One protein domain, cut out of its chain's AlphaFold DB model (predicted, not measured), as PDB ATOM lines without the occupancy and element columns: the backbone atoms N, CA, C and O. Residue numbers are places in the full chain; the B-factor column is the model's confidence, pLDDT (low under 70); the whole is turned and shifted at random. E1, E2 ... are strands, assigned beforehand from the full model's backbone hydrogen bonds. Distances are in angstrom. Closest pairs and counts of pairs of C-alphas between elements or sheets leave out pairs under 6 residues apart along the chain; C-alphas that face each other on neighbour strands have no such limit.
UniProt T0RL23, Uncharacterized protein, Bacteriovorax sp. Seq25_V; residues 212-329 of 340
ATOM      1  N   THR A 212      85.643  43.303  53.462       92.88
ATOM      2  CA  THR A 212      86.133  42.509  52.340       92.88
ATOM      3  C   THR A 212      87.652  42.611  52.300       92.88
ATOM      4  O   THR A 212      88.219  43.681  52.530       92.88
ATOM      5  N   SER A 213      88.329  41.507  51.991       96.12
ATOM      6  CA  SER A 213      89.768  41.512  51.716       96.12
ATOM      7  C   SER A 213      90.050  42.266  50.417       96.12
ATOM      8  O   SER A 213      89.598  41.847  49.345       96.12
ATOM      9  N   VAL A 214      90.808  43.359  50.497       97.00
ATOM     10  CA  VAL A 214      91.096  44.263  49.373       97.00
ATOM     11  C   VAL A 214      92.589  44.518  49.179       97.00
ATOM     12  O   VAL A 214      93.382  44.516  50.123       97.00
ATOM     13  N   TYR A 215      92.957  44.810  47.935       96.88
ATOM     14  CA  TYR A 215      94.229  45.426  47.569       96.88
ATOM     15  C   TYR A 215      94.047  46.943  47.469       96.88
ATOM     16  O   TYR A 215      93.105  47.408  46.825       96.88
ATOM     17  N   GLU A 216      94.934  47.716  48.095       97.19
ATOM     18  CA  GLU A 216      94.860  49.179  48.098       97.19
ATOM     19  C   GLU A 216      95.816  49.754  47.045       97.19
ATOM     20  O   GLU A 216      97.012  49.441  47.017       97.19
ATOM     21  N   VAL A 217      95.275  50.608  46.174       97.50
ATOM     22  CA  VAL A 217      96.038  51.315  45.141       97.50
ATOM     23  C   VAL A 217      95.795  52.812  45.291       97.50
ATOM     24  O   VAL A 217      94.653  53.271  45.225       97.50
ATOM     25  N   LYS A 218      96.871  53.581  45.478       98.00
ATOM     26  CA  LYS A 218      96.835  55.040  45.358       98.00
ATOM     27  C   LYS A 218      96.995  55.406  43.884       98.00
ATOM     28  O   LYS A 218      97.886  54.889  43.212       98.00
ATOM     29  N   ILE A 219      96.127  56.283  43.396       98.19
ATOM     30  CA  ILE A 219      96.160  56.810  42.034       98.19
ATOM     31  C   ILE A 219      96.352  58.317  42.123       98.19
ATOM     32  O   ILE A 219      95.592  58.990  42.817       98.19
ATOM     33  N   THR A 220      97.333  58.821  41.387       98.50
ATOM     34  CA  THR A 220      97.566  60.254  41.209       98.50
ATOM     35  C   THR A 220      97.345  60.598  39.743       98.50
ATOM     36  O   THR A 220      97.921  59.956  38.863       98.50
ATOM     37  N   ARG A 221      96.493  61.588  39.475       98.25
ATOM     38  CA  ARG A 221      96.182  62.088  38.135       98.25
ATOM     39  C   ARG A 221      96.649  63.533  38.001       98.25
ATOM     40  O   ARG A 221      96.337  64.356  38.857       98.25
ATOM     41  N   THR A 222      97.351  63.835  36.913       98.31
ATOM     42  CA  THR A 222      97.823  65.184  36.565       98.31
ATOM     43  C   THR A 222      97.533  65.491  35.096       98.31
ATOM     44  O   THR A 222      97.395  64.578  34.278       98.31
ATOM     45  N   SER A 223      97.414  66.767  34.733       97.56
ATOM     46  CA  SER A 223      97.326  67.200  33.332       97.56
ATOM     47  C   SER A 223      97.766  68.655  33.191       97.56
ATOM     48  O   SER A 223      97.634  69.429  34.130       97.56
ATOM     49  N   ASP A 224      98.295  69.022  32.030       97.75
ATOM     50  CA  ASP A 224      98.613  70.393  31.620       97.75
ATOM     51  C   ASP A 224      97.446  71.081  30.885       97.75
ATOM     52  O   ASP A 224      97.538  72.263  30.547       97.75
ATOM     53  N   VAL A 225      96.340  70.365  30.664       97.56
ATOM     54  CA  VAL A 225      95.118  70.853  30.015       97.56
ATOM     55  C   VAL A 225      93.879  70.488  30.833       97.56
ATOM     56  O   VAL A 225      93.930  69.659  31.740       97.56
ATOM     57  N   ASP A 226      92.745  71.104  30.503       97.50
ATOM     58  CA  ASP A 226      91.461  70.690  31.062       97.50
ATOM     59  C   ASP A 226      91.099  69.288  30.548       97.50
ATOM     60  O   ASP A 226      91.118  69.024  29.343       97.50
ATOM     61  N   VAL A 227      90.743  68.389  31.464       97.12
ATOM     62  CA  VAL A 227      90.435  66.986  31.158       97.12
ATOM     63  C   VAL A 227      89.074  66.574  31.706       97.12
ATOM     64  O   VAL A 227      88.600  67.054  32.736       97.12
ATOM     65  N   GLU A 228      88.431  65.638  31.010       95.50
ATOM     66  CA  GLU A 228      87.083  65.173  31.344       95.50
ATOM     67  C   GLU A 228      87.059  64.264  32.583       95.50
ATOM     68  O   GLU A 228      88.096  63.794  33.062       95.50
ATOM     69  N   SER A 229      85.862  63.988  33.107       96.25
ATOM     70  CA  SER A 229      85.692  62.978  34.151       96.25
ATOM     71  C   SER A 229      85.975  61.575  33.612       96.25
ATOM     72  O   SER A 229      85.721  61.265  32.445       96.25
ATOM     73  N   VAL A 230      86.525  60.716  34.468       97.56
ATOM     74  CA  VAL A 230      86.927  59.354  34.092       97.56
ATOM     75  C   VAL A 230      86.528  58.341  35.151       97.56
ATOM     76  O   VAL A 230      86.584  58.605  36.349       97.56
ATOM     77  N   ALA A 231      86.174  57.145  34.706       97.69
ATOM     78  CA  ALA A 231      85.988  55.980  35.546       97.69
ATOM     79  C   ALA A 231      87.288  55.184  35.658       97.69
ATOM     80  O   ALA A 231      87.910  54.834  34.652       97.69
ATOM     81  N   VAL A 232      87.656  54.835  36.888       97.88
ATOM     82  CA  VAL A 232      88.700  53.856  37.189       97.88
ATOM     83  C   VAL A 232      88.037  52.487  37.269       97.88
ATOM     84  O   VAL A 232      87.204  52.256  38.146       97.88
ATOM     85  N   LYS A 233      88.389  51.575  36.361       97.12
ATOM     86  CA  LYS A 233      87.778  50.245  36.258       97.12
ATOM     87  C   LYS A 233      88.794  49.121  36.423       97.12
ATOM     88  O   LYS A 233      89.897  49.199  35.886       97.12
ATOM     89  N   VAL A 234      88.375  48.029  37.057       95.00
ATOM     90  CA  VAL A 234      89.077  46.735  37.069       95.00
ATOM     91  C   VAL A 234      88.071  45.656  36.690       95.00
ATOM     92  O   VAL A 234      86.996  45.591  37.273       95.00
ATOM     93  N   ASN A 235      88.381  44.840  35.678       90.69
ATOM     94  CA  ASN A 235      87.460  43.819  35.151       90.69
ATOM     95  C   ASN A 235      86.042  44.361  34.873       90.69
ATOM     96  O   ASN A 235      85.041  43.768  35.266       90.69
ATOM     97  N   SER A 236      85.962  45.534  34.233       89.06
ATOM     98  CA  SER A 236      84.712  46.266  33.953       89.06
ATOM     99  C   SER A 236      83.908  46.716  35.183       89.06
ATOM    100  O   SER A 236      82.869  47.348  35.012       89.06
ATOM    101  N   LYS A 237      84.381  46.461  36.408       91.75
ATOM    102  CA  LYS A 237      83.815  47.041  37.627       91.75
ATOM    103  C   LYS A 237      84.427  48.407  37.858       91.75
ATOM    104  O   LYS A 237      85.649  48.545  37.906       91.75
ATOM    105  N   VAL A 238      83.571  49.411  37.970       95.56
ATOM    106  CA  VAL A 238      83.972  50.771  38.323       95.56
ATOM    107  C   VAL A 238      84.322  50.771  39.808       95.56
ATOM    108  O   VAL A 238      83.564  50.249  40.615       95.56
ATOM    109  N   LEU A 239      85.499  51.287  40.149       95.19
ATOM    110  CA  LEU A 239      85.983  51.398  41.527       95.19
ATOM    111  C   LEU A 239      85.919  52.840  42.030       95.19
ATOM    112  O   LEU A 239      85.721  53.073  43.217       95.19
ATOM    113  N   ALA A 240      86.091  53.805  41.126       96.62
ATOM    114  CA  ALA A 240      85.975  55.227  41.413       96.62
ATOM    115  C   ALA A 240      85.603  56.007  40.147       96.62
ATOM    116  O   ALA A 240      85.962  55.601  39.036       96.62
ATOM    117  N   ILE A 241      84.937  57.147  40.331       97.19
ATOM    118  CA  ILE A 241      84.787  58.191  39.316       97.19
ATOM    119  C   ILE A 241      85.621  59.388  39.755       97.19
ATOM    120  O   ILE A 241      85.460  59.875  40.872       97.19
ATOM    121  N   LEU A 242      86.510  59.846  38.880       97.19
ATOM    122  CA  LEU A 242      87.268  61.073  39.074       97.19
ATOM    123  C   LEU A 242      86.569  62.211  38.326       97.19
ATOM    124  O   LEU A 242      86.268  62.032  37.137       97.19
ATOM    125  N   PRO A 243      86.312  63.357  38.983       96.62
ATOM    126  CA  PRO A 243      85.708  64.513  38.334       96.62
ATOM    127  C   PRO A 243      86.561  65.023  37.170       96.62
ATOM    128  O   PRO A 243      87.750  64.706  37.042       96.62
ATOM    129  N   ALA A 244      85.945  65.862  36.336       95.94
ATOM    130  CA  ALA A 244      86.697  66.712  35.422       95.94
ATOM    131  C   ALA A 244      87.700  67.567  36.215       95.94
ATOM    132  O   ALA A 244      87.480  67.872  37.390       95.94
ATOM    133  N   MET A 245      88.815  67.906  35.584       96.94
ATOM    134  CA  MET A 245      89.935  68.573  36.237       96.94
ATOM    135  C   MET A 245      90.463  69.685  35.342       96.94
ATOM    136  O   MET A 245      90.526  69.500  34.127       96.94
ATOM    137  N   SER A 246      90.830  70.815  35.942       98.00
ATOM    138  CA  SER A 246      91.435  71.923  35.214       98.00
ATOM    139  C   SER A 246      92.930  71.697  34.981       98.00
ATOM    140  O   SER A 246      93.577  70.888  35.648       98.00
ATOM    141  N   ALA A 247      93.489  72.429  34.021       97.94
ATOM    142  CA  ALA A 247      94.918  72.411  33.738       97.94
ATOM    143  C   ALA A 247      95.779  72.666  34.995       97.94
ATOM    144  O   ALA A 247      95.587  73.651  35.707       97.94
ATOM    145  N   ASN A 248      96.804  71.834  35.188       97.31
ATOM    146  CA  ASN A 248      97.785  71.837  36.284       97.31
ATOM    147  C   ASN A 248      97.262  71.433  37.671       97.31
ATOM    148  O   ASN A 248      98.028  71.465  38.638       97.31
ATOM    149  N   ASP A 249      96.008  71.004  37.778       97.50
ATOM    150  CA  ASP A 249      95.501  70.405  39.007       97.50
ATOM    151  C   ASP A 249      96.078  68.991  39.220       97.50
ATOM    152  O   ASP A 249      96.496  68.290  38.288       97.50
ATOM    153  N   ILE A 250      96.083  68.563  40.485       98.12
ATOM    154  CA  ILE A 250      96.492  67.219  40.906       98.12
ATOM    155  C   ILE A 250      95.324  66.570  41.647       98.12
ATOM    156  O   ILE A 250      94.825  67.105  42.637       98.12
ATOM    157  N   GLN A 251      94.914  65.388  41.194       97.94
ATOM    158  CA  GLN A 251      93.884  64.571  41.834       97.94
ATOM    159  C   GLN A 251      94.509  63.312  42.437       97.94
ATOM    160  O   GLN A 251      95.056  62.482  41.713       97.94
ATOM    161  N   ASP A 252      94.367  63.140  43.749       98.00
ATOM    162  CA  ASP A 252      94.774  61.935  44.474       98.00
ATOM    163  C   ASP A 252      93.539  61.143  44.919       98.00
ATOM    164  O   ASP A 252      92.651  61.678  45.585       98.00
ATOM    165  N   VAL A 253      93.494  59.847  44.607       97.19
ATOM    166  CA  VAL A 253      92.435  58.938  45.067       97.19
ATOM    167  C   VAL A 253      93.020  57.626  45.576       97.19
ATOM    168  O   VAL A 253      94.050  57.147  45.101       97.19
ATOM    169  N   LYS A 254      92.336  57.007  46.537       97.12
ATOM    170  CA  LYS A 254      92.580  55.621  46.937       97.12
ATOM    171  C   LYS A 254      91.458  54.748  46.406       97.12
ATOM    172  O   LYS A 254      90.290  55.052  46.633       97.12
ATOM    173  N   VAL A 255      91.815  53.668  45.723       96.50
ATOM    174  CA  VAL A 255      90.855  52.665  45.259       96.50
ATOM    175  C   VAL A 255      91.138  51.322  45.917       96.50
ATOM    176  O   VAL A 255      92.291  50.950  46.147       96.50
ATOM    177  N   PHE A 256      90.065  50.594  46.205       96.56
ATOM    178  CA  PHE A 256      90.111  49.291  46.852       96.56
ATOM    179  C   PHE A 256      89.670  48.231  45.844       96.56
ATOM    180  O   PHE A 256      88.529  48.235  45.388       96.56
ATOM    181  N   ILE A 257      90.586  47.340  45.465       96.12
ATOM    182  CA  ILE A 257      90.319  46.249  44.525       96.12
ATOM    183  C   ILE A 257      89.966  45.005  45.348       96.12
ATOM    184  O   ILE A 257      90.838  44.507  46.064       96.12
ATOM    185  N   PRO A 258      88.735  44.467  45.265       94.88
ATOM    186  CA  PRO A 258      88.384  43.244  45.977       94.88
ATOM    187  C   PRO A 258      89.290  42.085  45.557       94.88
ATOM    188  O   PRO A 258      89.461  41.812  44.369       94.88
ATOM    189  N   SER A 259      89.852  41.368  46.522       94.88
ATOM    190  CA  SER A 259      90.689  40.196  46.232       94.88
ATOM    191  C   SER A 259      89.924  39.097  45.489       94.88
ATOM    192  O   SER A 259      90.498  38.410  44.651       94.88
ATOM    193  N   SER A 260      88.607  39.006  45.701       92.12
ATOM    194  CA  SER A 260      87.717  38.053  45.030       92.12
ATOM    195  C   SER A 260      87.640  38.215  43.509       92.12
ATOM    196  O   SER A 260      87.260  37.270  42.825       92.12
ATOM    197  N   ILE A 261      88.005  39.382  42.963       91.56
ATOM    198  CA  ILE A 261      88.026  39.614  41.510       91.56
ATOM    199  C   ILE A 261      89.426  39.478  40.899       91.56
ATOM    200  O   ILE A 261      89.581  39.696  39.698       91.56
ATOM    201  N   VAL A 262      90.439  39.126  41.699       93.00
ATOM    202  CA  VAL A 262      91.837  38.984  41.276       93.00
ATOM    203  C   VAL A 262      92.272  37.533  41.461       93.00
ATOM    204  O   VAL A 262      92.662  37.125  42.550       93.00
ATOM    205  N   SER A 263      92.224  36.747  40.387       92.12
ATOM    206  CA  SER A 263      92.707  35.354  40.387       92.12
ATOM    207  C   SER A 263      94.083  35.225  39.735       92.12
ATOM    208  O   SER A 263      94.879  34.350  40.063       92.12
ATOM    209  N   THR A 264      94.376  36.108  38.785       93.44
ATOM    210  CA  THR A 264      95.586  36.106  37.975       93.44
ATOM    211  C   THR A 264      96.144  37.517  37.832       93.44
ATOM    212  O   THR A 264      95.465  38.525  38.022       93.44
ATOM    213  N   LYS A 265      97.394  37.616  37.376       92.50
ATOM    214  CA  LYS A 265      98.031  38.905  37.060       92.50
ATOM    215  C   LYS A 265      97.244  39.704  36.018       92.50
ATOM    216  O   LYS A 265      97.303  40.931  35.999       92.50
ATOM    217  N   HIS A 266      96.551  39.012  35.115       91.94
ATOM    218  CA  HIS A 266      95.797  39.642  34.041       91.94
ATOM    219  C   HIS A 266      94.518  40.325  34.526       91.94
ATOM    220  O   HIS A 266      93.997  41.153  33.778       91.94
ATOM    221  N   ASP A 267      94.084  40.036  35.752       92.81
ATOM    222  CA  ASP A 267      92.902  40.631  36.375       92.81
ATOM    223  C   ASP A 267      93.216  42.000  36.997       92.81
ATOM    224  O   ASP A 267      92.339  42.845  37.112       92.81
ATOM    225  N   LEU A 268      94.489  42.288  37.300       95.06
ATOM    226  CA  LEU A 268      94.958  43.589  37.812       95.06
ATOM    227  C   LEU A 268      95.169  44.634  36.704       95.06
ATOM    228  O   LEU A 268      96.095  45.450  36.741       95.06
ATOM    229  N   LYS A 269      94.321  44.599  35.678       96.56
ATOM    230  CA  LYS A 269      94.290  45.615  34.626       96.56
ATOM    231  C   LYS A 269      93.411  46.768  35.079       96.56
ATOM    232  O   LYS A 269      92.210  46.590  35.261       96.56
ATOM    233  N   ILE A 270      94.004  47.951  35.188       97.75
ATOM    234  CA  ILE A 270      93.258  49.175  35.461       97.75
ATOM    235  C   ILE A 270      92.933  49.837  34.128       97.75
ATOM    236  O   ILE A 270      93.819  50.086  33.314       97.75
ATOM    237  N   THR A 271      91.657  50.096  33.883       97.88
ATOM    238  CA  THR A 271      91.199  50.877  32.733       97.88
ATOM    239  C   THR A 271      90.740  52.238  33.228       97.88
ATOM    240  O   THR A 271      89.896  52.308  34.115       97.88
ATOM    241  N   ILE A 272      91.287  53.299  32.648       98.00
ATOM    242  CA  ILE A 272      90.780  54.660  32.787       98.00
ATOM    243  C   ILE A 272      89.888  54.917  31.582       98.00
ATOM    244  O   ILE A 272      90.355  54.792  30.454       98.00
ATOM    245  N   ASP A 273      88.619  55.228  31.801       96.94
ATOM    246  CA  ASP A 273      87.608  55.295  30.743       96.94
ATOM    247  C   ASP A 273      86.758  56.554  30.918       96.94
ATOM    248  O   ASP A 273      86.156  56.731  31.974       96.94
ATOM    249  N   SER A 274      86.675  57.425  29.909       95.25
ATOM    250  CA  SER A 274      85.760  58.577  29.975       95.25
ATOM    251  C   SER A 274      84.290  58.171  29.850       95.25
ATOM    252  O   SER A 274      83.406  59.012  29.986       95.25
ATOM    253  N   ASN A 275      84.015  56.892  29.561       92.69
ATOM    254  CA  ASN A 275      82.696  56.345  29.255       92.69
ATOM    255  C   ASN A 275      82.039  56.976  28.014       92.69
ATOM    256  O   ASN A 275      80.873  56.707  27.711       92.69
ATOM    257  N   LYS A 276      82.778  57.765  27.224       88.94
ATOM    258  CA  LYS A 276      82.299  58.230  25.923       88.94
ATOM    259  C   LYS A 276      82.308  57.083  24.928       88.94
ATOM    260  O   LYS A 276      83.353  56.531  24.585       88.94
ATOM    261  N   TYR A 277      81.116  56.776  24.421       76.75
ATOM    262  CA  TYR A 277      80.903  55.718  23.434       76.75
ATOM    263  C   TYR A 277      81.705  55.947  22.142       76.75
ATOM    264  O   TYR A 277      82.203  55.002  21.536       76.75
ATOM    265  N   TYR A 278      81.834  57.206  21.717       81.44
ATOM    266  CA  TYR A 278      82.570  57.582  20.517       81.44
ATOM    267  C   TYR A 278      83.178  58.976  20.664       81.44
ATOM    268  O   TYR A 278      82.536  59.889  21.184       81.44
ATOM    269  N   SER A 279      84.389  59.134  20.139       86.69
ATOM    270  CA  SER A 279      85.015  60.422  19.863       86.69
ATOM    271  C   SER A 279      85.767  60.314  18.538       86.69
ATOM    272  O   SER A 279      86.384  59.285  18.260       86.69
ATOM    273  N   ALA A 280      85.708  61.358  17.710       90.25
ATOM    274  CA  ALA A 280      86.455  61.402  16.450       90.25
ATOM    275  C   ALA A 280      87.961  61.607  16.687       90.25
ATOM    276  O   ALA A 280      88.789  61.165  15.893       90.25
ATOM    277  N   THR A 281      88.312  62.262  17.793       93.50
ATOM    278  CA  THR A 281      89.685  62.536  18.217       93.50
ATOM    279  C   THR A 281      89.988  61.822  19.526       93.50
ATOM    280  O   THR A 281      89.086  61.533  20.319       93.50
ATOM    281  N   ARG A 282      91.267  61.517  19.768       93.75
ATOM    282  CA  ARG A 282      91.689  61.009  21.077       93.75
ATOM    283  C   ARG A 282      91.398  62.069  22.138       93.75
ATOM    284  O   ARG A 282      91.753  63.228  21.948       93.75
ATOM    285  N   LEU A 283      90.783  61.638  23.233       94.69
ATOM    286  CA  LEU A 283      90.592  62.461  24.416       94.69
ATOM    287  C   LEU A 283      91.858  62.422  25.265       94.69
ATOM    288  O   LEU A 283      92.427  61.346  25.477       94.69
ATOM    289  N   ASP A 284      92.275  63.583  25.757       95.69
ATOM    290  CA  ASP A 284      93.243  63.629  26.840       95.69
ATOM    291  C   ASP A 284      92.530  63.269  28.148       95.69
ATOM    292  O   ASP A 284      91.528  63.879  28.524       95.69
ATOM    293  N   LEU A 285      93.011  62.215  28.802       97.12
ATOM    294  CA  LEU A 285      92.477  61.744  30.077       97.12
ATOM    295  C   LEU A 285      93.375  62.164  31.248       97.12
ATOM    296  O   LEU A 285      93.036  61.870  32.393       97.12
ATOM    297  N   GLY A 286      94.487  62.846  30.986       96.81
ATOM    298  CA  GLY A 286      95.553  63.113  31.938       96.81
ATOM    299  C   GLY A 286      96.568  61.971  32.032       96.81
ATOM    300  O   GLY A 286      96.409  60.880  31.470       96.81
ATOM    301  N   GLN A 287      97.633  62.240  32.775       97.25
ATOM    302  CA  GLN A 287      98.662  61.282  33.149       97.25
ATOM    303  C   GLN A 287      98.291  60.638  34.482       97.25
ATOM    304  O   GLN A 287      97.790  61.310  35.380       97.25
ATOM    305  N   PHE A 288      98.529  59.332  34.604       98.12
ATOM    306  CA  PHE A 288      98.200  58.564  35.804       98.12
ATOM    307  C   PHE A 288      99.432  57.847  36.328       98.12
ATOM    308  O   PHE A 288     100.087  57.117  35.577       98.12
ATOM    309  N   ASP A 289      99.670  58.007  37.624       97.94
ATOM    310  CA  ASP A 289     100.594  57.195  38.401       97.94
ATOM    311  C   ASP A 289      99.822  56.278  39.356       97.94
ATOM    312  O   ASP A 289      98.787  56.657  39.910       97.94
ATOM    313  N   PHE A 290     100.317  55.051  39.514       97.75
ATOM    314  CA  PHE A 290      99.676  54.009  40.314       97.75
ATOM    315  C   PHE A 290     100.675  53.440  41.308       97.75
ATOM    316  O   PHE A 290     101.631  52.758  40.926       97.75
ATOM    317  N   GLN A 291     100.394  53.645  42.588       97.31
ATOM    318  CA  GLN A 291     101.204  53.142  43.682       97.31
ATOM    319  C   GLN A 291     100.445  52.046  44.431       97.31
ATOM    320  O   GLN A 291      99.406  52.288  45.050       97.31
ATOM    321  N   ALA A 292     100.980  50.825  44.386       96.25
ATOM    322  CA  ALA A 292     100.522  49.744  45.248       96.25
ATOM    323  C   ALA A 292     100.914  50.065  46.698       96.25
ATOM    324  O   ALA A 292     102.072  50.389  46.965       96.25
ATOM    325  N   VAL A 293      99.955  50.007  47.623       95.81
ATOM    326  CA  VAL A 293     100.193  50.381  49.028       95.81
ATOM    327  C   VAL A 293     100.662  49.179  49.846       95.81
ATOM    328  O   VAL A 293     101.601  49.284  50.627       95.81
ATOM    329  N   ASN A 294     100.018  48.030  49.650       92.31
ATOM    330  CA  ASN A 294     100.211  46.815  50.443       92.31
ATOM    331  C   ASN A 294     100.868  45.656  49.673       92.31
ATOM    332  O   ASN A 294     100.969  44.554  50.198       92.31
ATOM    333  N   PHE A 295     101.334  45.882  48.442       92.88
ATOM    334  CA  PHE A 295     102.018  44.871  47.629       92.88
ATOM    335  C   PHE A 295     103.036  45.511  46.679       92.88
ATOM    336  O   PHE A 295     103.039  46.719  46.465       92.88
ATOM    337  N   ILE A 296     103.919  44.698  46.094       93.44
ATOM    338  CA  ILE A 296     105.012  45.185  45.242       93.44
ATOM    339  C   ILE A 296     104.619  45.102  43.774       93.44
ATOM    340  O   ILE A 296     104.368  44.023  43.243       93.44
ATOM    341  N   GLY A 297     104.666  46.224  43.068       92.69
ATOM    342  CA  GLY A 297     104.636  46.249  41.614       92.69
ATOM    343  C   GLY A 297     104.231  47.604  41.068       92.69
ATOM    344  O   GLY A 297     103.877  48.513  41.810       92.69
ATOM    345  N   ASN A 298     104.291  47.722  39.750       94.12
ATOM    346  CA  ASN A 298     103.916  48.924  39.027       94.12
ATOM    347  C   ASN A 298     102.950  48.595  37.891       94.12
ATOM    348  O   ASN A 298     102.870  47.461  37.402       94.12
ATOM    349  N   TRP A 299     102.235  49.619  37.446       96.94
ATOM    350  CA  TRP A 299     101.386  49.550  36.273       96.94
ATOM    351  C   TRP A 299     102.094  50.205  35.102       96.94
ATOM    352  O   TRP A 299     102.635  51.300  35.206       96.94
ATOM    353  N   LYS A 300     102.088  49.519  33.962       97.00
ATOM    354  CA  LYS A 300     102.609  50.056  32.711       97.00
ATOM    355  C   LYS A 300     101.446  50.406  31.799       97.00
ATOM    356  O   LYS A 300     100.607  49.544  31.525       97.00
ATOM    357  N   LEU A 301     101.443  51.632  31.286       97.56
ATOM    358  CA  LEU A 301     100.522  52.049  30.236       97.56
ATOM    359  C   LEU A 301     100.657  51.122  29.017       97.56
ATOM    360  O   LEU A 301     101.755  50.862  28.515       97.56
ATOM    361  N   PHE A 302      99.524  50.624  28.536       96.25
ATOM    362  CA  PHE A 302      99.422  49.904  27.281       96.25
ATOM    363  C   PHE A 302      99.416  50.920  26.135       96.25
ATOM    364  O   PHE A 302      98.395  51.515  25.785       96.25
ATOM    365  N   ALA A 303     100.609  51.151  25.601       96.81
ATOM    366  CA  ALA A 303     100.909  52.209  24.653       96.81
ATOM    367  C   ALA A 303     101.637  51.662  23.417       96.81
ATOM    368  O   ALA A 303     102.202  50.564  23.424       96.81
ATOM    369  N   LYS A 304     101.624  52.458  22.348       96.38
ATOM    370  CA  LYS A 304     102.482  52.281  21.173       96.38
ATOM    371  C   LYS A 304     103.961  52.484  21.551       96.38
ATOM    372  O   LYS A 304     104.291  52.889  22.664       96.38
ATOM    373  N   LYS A 305     104.870  52.210  20.607       95.94
ATOM    374  CA  LYS A 305     106.326  52.376  20.808       95.94
ATOM    375  C   LYS A 305     106.733  53.811  21.172       95.94
ATOM    376  O   LYS A 305     107.729  53.982  21.858       95.94
ATOM    377  N   ASP A 306     105.966  54.800  20.726       95.25
ATOM    378  CA  ASP A 306     106.161  56.231  20.992       95.25
ATOM    379  C   ASP A 306     105.586  56.690  22.350       95.25
ATOM    380  O   ASP A 306     105.612  57.875  22.653       95.25
ATOM    381  N   GLY A 307     105.048  55.775  23.167       93.06
ATOM    382  CA  GLY A 307     104.423  56.093  24.457       93.06
ATOM    383  C   GLY A 307     102.950  56.495  24.362       93.06
ATOM    384  O   GLY A 307     102.272  56.586  25.383       93.06
ATOM    385  N   THR A 308     102.411  56.647  23.152       92.38
ATOM    386  CA  THR A 308     101.023  57.045  22.937       92.38
ATOM    387  C   THR A 308     100.048  55.956  23.429       92.38
ATOM    388  O   THR A 308     100.133  54.819  22.942       92.38
ATOM    389  N   PRO A 309      99.065  56.266  24.305       94.50
ATOM    390  CA  PRO A 309      98.059  55.303  24.760       94.50
ATOM    391  C   PRO A 309      97.287  54.623  23.618       94.50
ATOM    392  O   PRO A 309      96.902  55.253  22.622       94.50
ATOM    393  N   ILE A 310      97.017  53.325  23.767       90.62
ATOM    394  CA  ILE A 310      96.167  52.569  22.839       90.62
ATOM    395  C   ILE A 310      94.705  52.712  23.282       90.62
ATOM    396  O   ILE A 310      94.249  52.040  24.202       90.62
ATOM    397  N   GLY A 311      93.978  53.592  22.595       89.88
ATOM    398  CA  GLY A 311      92.579  53.920  22.860       89.88
ATOM    399  C   GLY A 311      92.263  55.364  22.463       89.88
ATOM    400  O   GLY A 311      93.173  56.180  22.289       89.88
ATOM    401  N   ILE A 312      90.976  55.650  22.250       92.12
ATOM    402  CA  ILE A 312      90.475  56.997  21.922       92.12
ATOM    403  C   ILE A 312      89.873  57.652  23.169       92.12
ATOM    404  O   ILE A 312      90.193  58.794  23.473       92.12
ATOM    405  N   THR A 313      89.029  56.915  23.891       94.44
ATOM    406  CA  THR A 313      88.301  57.378  25.085       94.44
ATOM    407  C   THR A 313      88.729  56.645  26.358       94.44
ATOM    408  O   THR A 313      88.142  56.836  27.418       94.44
ATOM    409  N   LYS A 314      89.756  55.791  26.259       96.00
ATOM    410  CA  LYS A 314      90.238  54.959  27.360       96.00
ATOM    411  C   LYS A 314      91.739  54.713  27.307       96.00
ATOM    412  O   LYS A 314      92.293  54.536  26.223       96.00
ATOM    413  N   ASN A 315      92.343  54.590  28.483       97.19
ATOM    414  CA  ASN A 315      93.720  54.160  28.690       97.19
ATOM    415  C   ASN A 315      93.725  52.853  29.487       97.19
ATOM    416  O   ASN A 315      93.004  52.710  30.473       97.19
ATOM    417  N   LEU A 316      94.546  51.891  29.070       97.62
ATOM    418  CA  LEU A 316      94.689  50.606  29.752       97.62
ATOM    419  C   LEU A 316      96.054  50.528  30.429       97.62
ATOM    420  O   LEU A 316      97.078  50.738  29.788       97.62
ATOM    421  N   TYR A 317      96.072  50.147  31.697       97.94
ATOM    422  CA  TYR A 317      97.267  49.999  32.509       97.94
ATOM    423  C   TYR A 317      97.407  48.549  32.953       97.94
ATOM    424  O   TYR A 317      96.553  47.996  33.648       97.94
ATOM    425  N   GLN A 318      98.495  47.909  32.530       96.62
ATOM    426  CA  GLN A 318      98.772  46.519  32.852       96.62
ATOM    427  C   GLN A 318      99.749  46.433  34.018       96.62
ATOM    428  O   GLN A 318     100.884  46.905  33.925       96.62
ATOM    429  N   TYR A 319      99.340  45.742  35.072       97.06
ATOM    430  CA  TYR A 319     100.207  45.432  36.194       97.06
ATOM    431  C   TYR A 319     101.398  44.545  35.777       97.06
ATOM    432  O   TYR A 319     101.245  43.559  35.044       97.06
ATOM    433  N   LYS A 320     102.612  44.904  36.212       95.88
ATOM    434  CA  LYS A 320     103.865  44.217  35.854       95.88
ATOM    435  C   LYS A 320     104.509  43.433  36.997       95.88
ATOM    436  O   LYS A 320     105.400  42.640  36.696       95.88
ATOM    437  N   GLY A 321     104.005  43.536  38.226       94.06
ATOM    438  CA  GLY A 321     104.484  42.755  39.373       94.06
ATOM    439  C   GLY A 321     104.108  41.266  39.343       94.06
ATOM    440  O   GLY A 321     103.634  40.738  38.326       94.06
ATOM    441  N   LYS A 322     104.355  40.579  40.463       94.19
ATOM    442  CA  LYS A 322     103.836  39.228  40.740       94.19
ATOM    443  C   LYS A 322     102.390  39.340  41.208       94.19
ATOM    444  O   LYS A 322     102.043  40.358  41.786       94.19
ATOM    445  N   VAL A 323     101.565  38.318  40.967       93.62
ATOM    446  CA  VAL A 323     100.203  38.292  41.530       93.62
ATOM    447  C   VAL A 323     100.312  38.519  43.041       93.62
ATOM    448  O   VAL A 323     101.061  37.776  43.673       93.62
ATOM    449  N   PRO A 324      99.659  39.551  43.595       93.44
ATOM    450  CA  PRO A 324      99.668  39.794  45.027       93.44
ATOM    451  C   PRO A 324      99.104  38.583  45.763       93.44
ATOM    452  O   PRO A 324      98.142  37.962  45.305       93.44
ATOM    453  N   GLU A 325      99.719  38.241  46.886       94.56
ATOM    454  CA  GLU A 325      99.249  37.154  47.737       94.56
ATOM    455  C   GLU A 325      98.072  37.639  48.590       94.56
ATOM    456  O   GLU A 325      97.959  38.828  48.892       94.56
ATOM    457  N   ILE A 326      97.200  36.721  49.017       92.69
ATOM    458  CA  ILE A 326      96.049  37.054  49.876       92.69
ATOM    459  C   ILE A 326      96.513  37.721  51.183       92.69
ATOM    460  O   ILE A 326      95.835  38.608  51.693       92.69
ATOM    461  N   GLU A 327      97.699  37.374  51.681       94.75
ATOM    462  CA  GLU A 327      98.327  37.993  52.859       94.75
ATOM    463  C   GLU A 327      98.666  39.477  52.660       94.75
ATOM    464  O   GLU A 327      98.774  40.227  53.624       94.75
ATOM    465  N   SER A 328      98.793  39.927  51.408       94.00
ATOM    466  CA  SER A 328      98.962  41.343  51.076       94.00
ATOM    467  C   SER A 328      97.645  42.119  51.145       94.00
ATOM    468  O   SER A 328      97.655  43.333  50.966       94.00
ATOM    469  N   THR A 329      96.499  41.464  51.350       95.62
ATOM    470  CA  THR A 329      95.206  42.150  51.455       95.62
ATOM    471  C   THR A 329      95.027  42.802  52.822       95.62
ATOM    472  O   THR A 329      95.596  42.379  53.824       95.62
TER     473      THR A 329
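AT A GLANCE: This is residues 212 to 329 of the 340 residues of an uncharacterized protein of Bacteriovorax sp. Seq25_V (UniProt T0RL23). Two strongly twisted sheets lie face to face as a sandwich, the larger made of E3, E2, E5, E8 and E7, the smaller of E4, E1 and E6. The sheets' edges come close on both sides, E3 to E4 and E6 to E7. The 118 printed residues hold eight named strands, E1 to E8 along the chain, and no named helix; both sheets are antiparallel, in the orders E3, E2, E5, E8, E7 and E4, E1, E6. The class is all strand, with 51 residues, under half, in named elements; the whole is compact, with a radius of gyration of the C-alphas of 14.1 A, and spans 43 by 27 by 24 A.

IN THESE COORDINATES: Find C-alpha 212 at (86.133, 42.509, 52.340); from there E1 runs 30.0 A to residue 222. Next come E2, residues 230 to 234, and E3, 237 to 242. E4, 250 to 258, covers 25.8 A. Then read E5, 269 to 273; E6, 287 to 292, 16.8 A; E7, 299 to 301; and E8, 314 to 319, 16.4 A, ending at C-alpha 319, (100.207, 45.432, 36.194).

HOW THE PARTS SIT: In the larger sheet look at N 232 and O 240, 2.8 A, in the hairpin E2 and E3; N 233 and O 271, 2.8 A, between E2 and E5; N 272 and O 315, 2.8 A, between E5 and E8; and N 300 and O 318, 2.9 A, in the hairpin E7 and E8. In the smaller, N 219 and O 253 are within hydrogen-bond range at 2.8 A between the neighbours E4 and E1, and N 220 and O 289 at 3.0 A between the neighbours E1 and E6. The strands of the two sheets stand at 31 degrees. Between the sheets, the closest C-alphas of E3 and E4 are Leu 239 and Val 255, 6.3 A; those of E6 and E7 are Phe 290 and Trp 299, 6.3 A. E1 and E5 are apart.

THE WHOLE: The C-alphas farthest apart, of Ala 280 and Glu 327, are 44.9 A apart. The printed part has no cut; the long links are residues 274 to 286 and 302 to 313. No printed residue is under 70 in pLDDT.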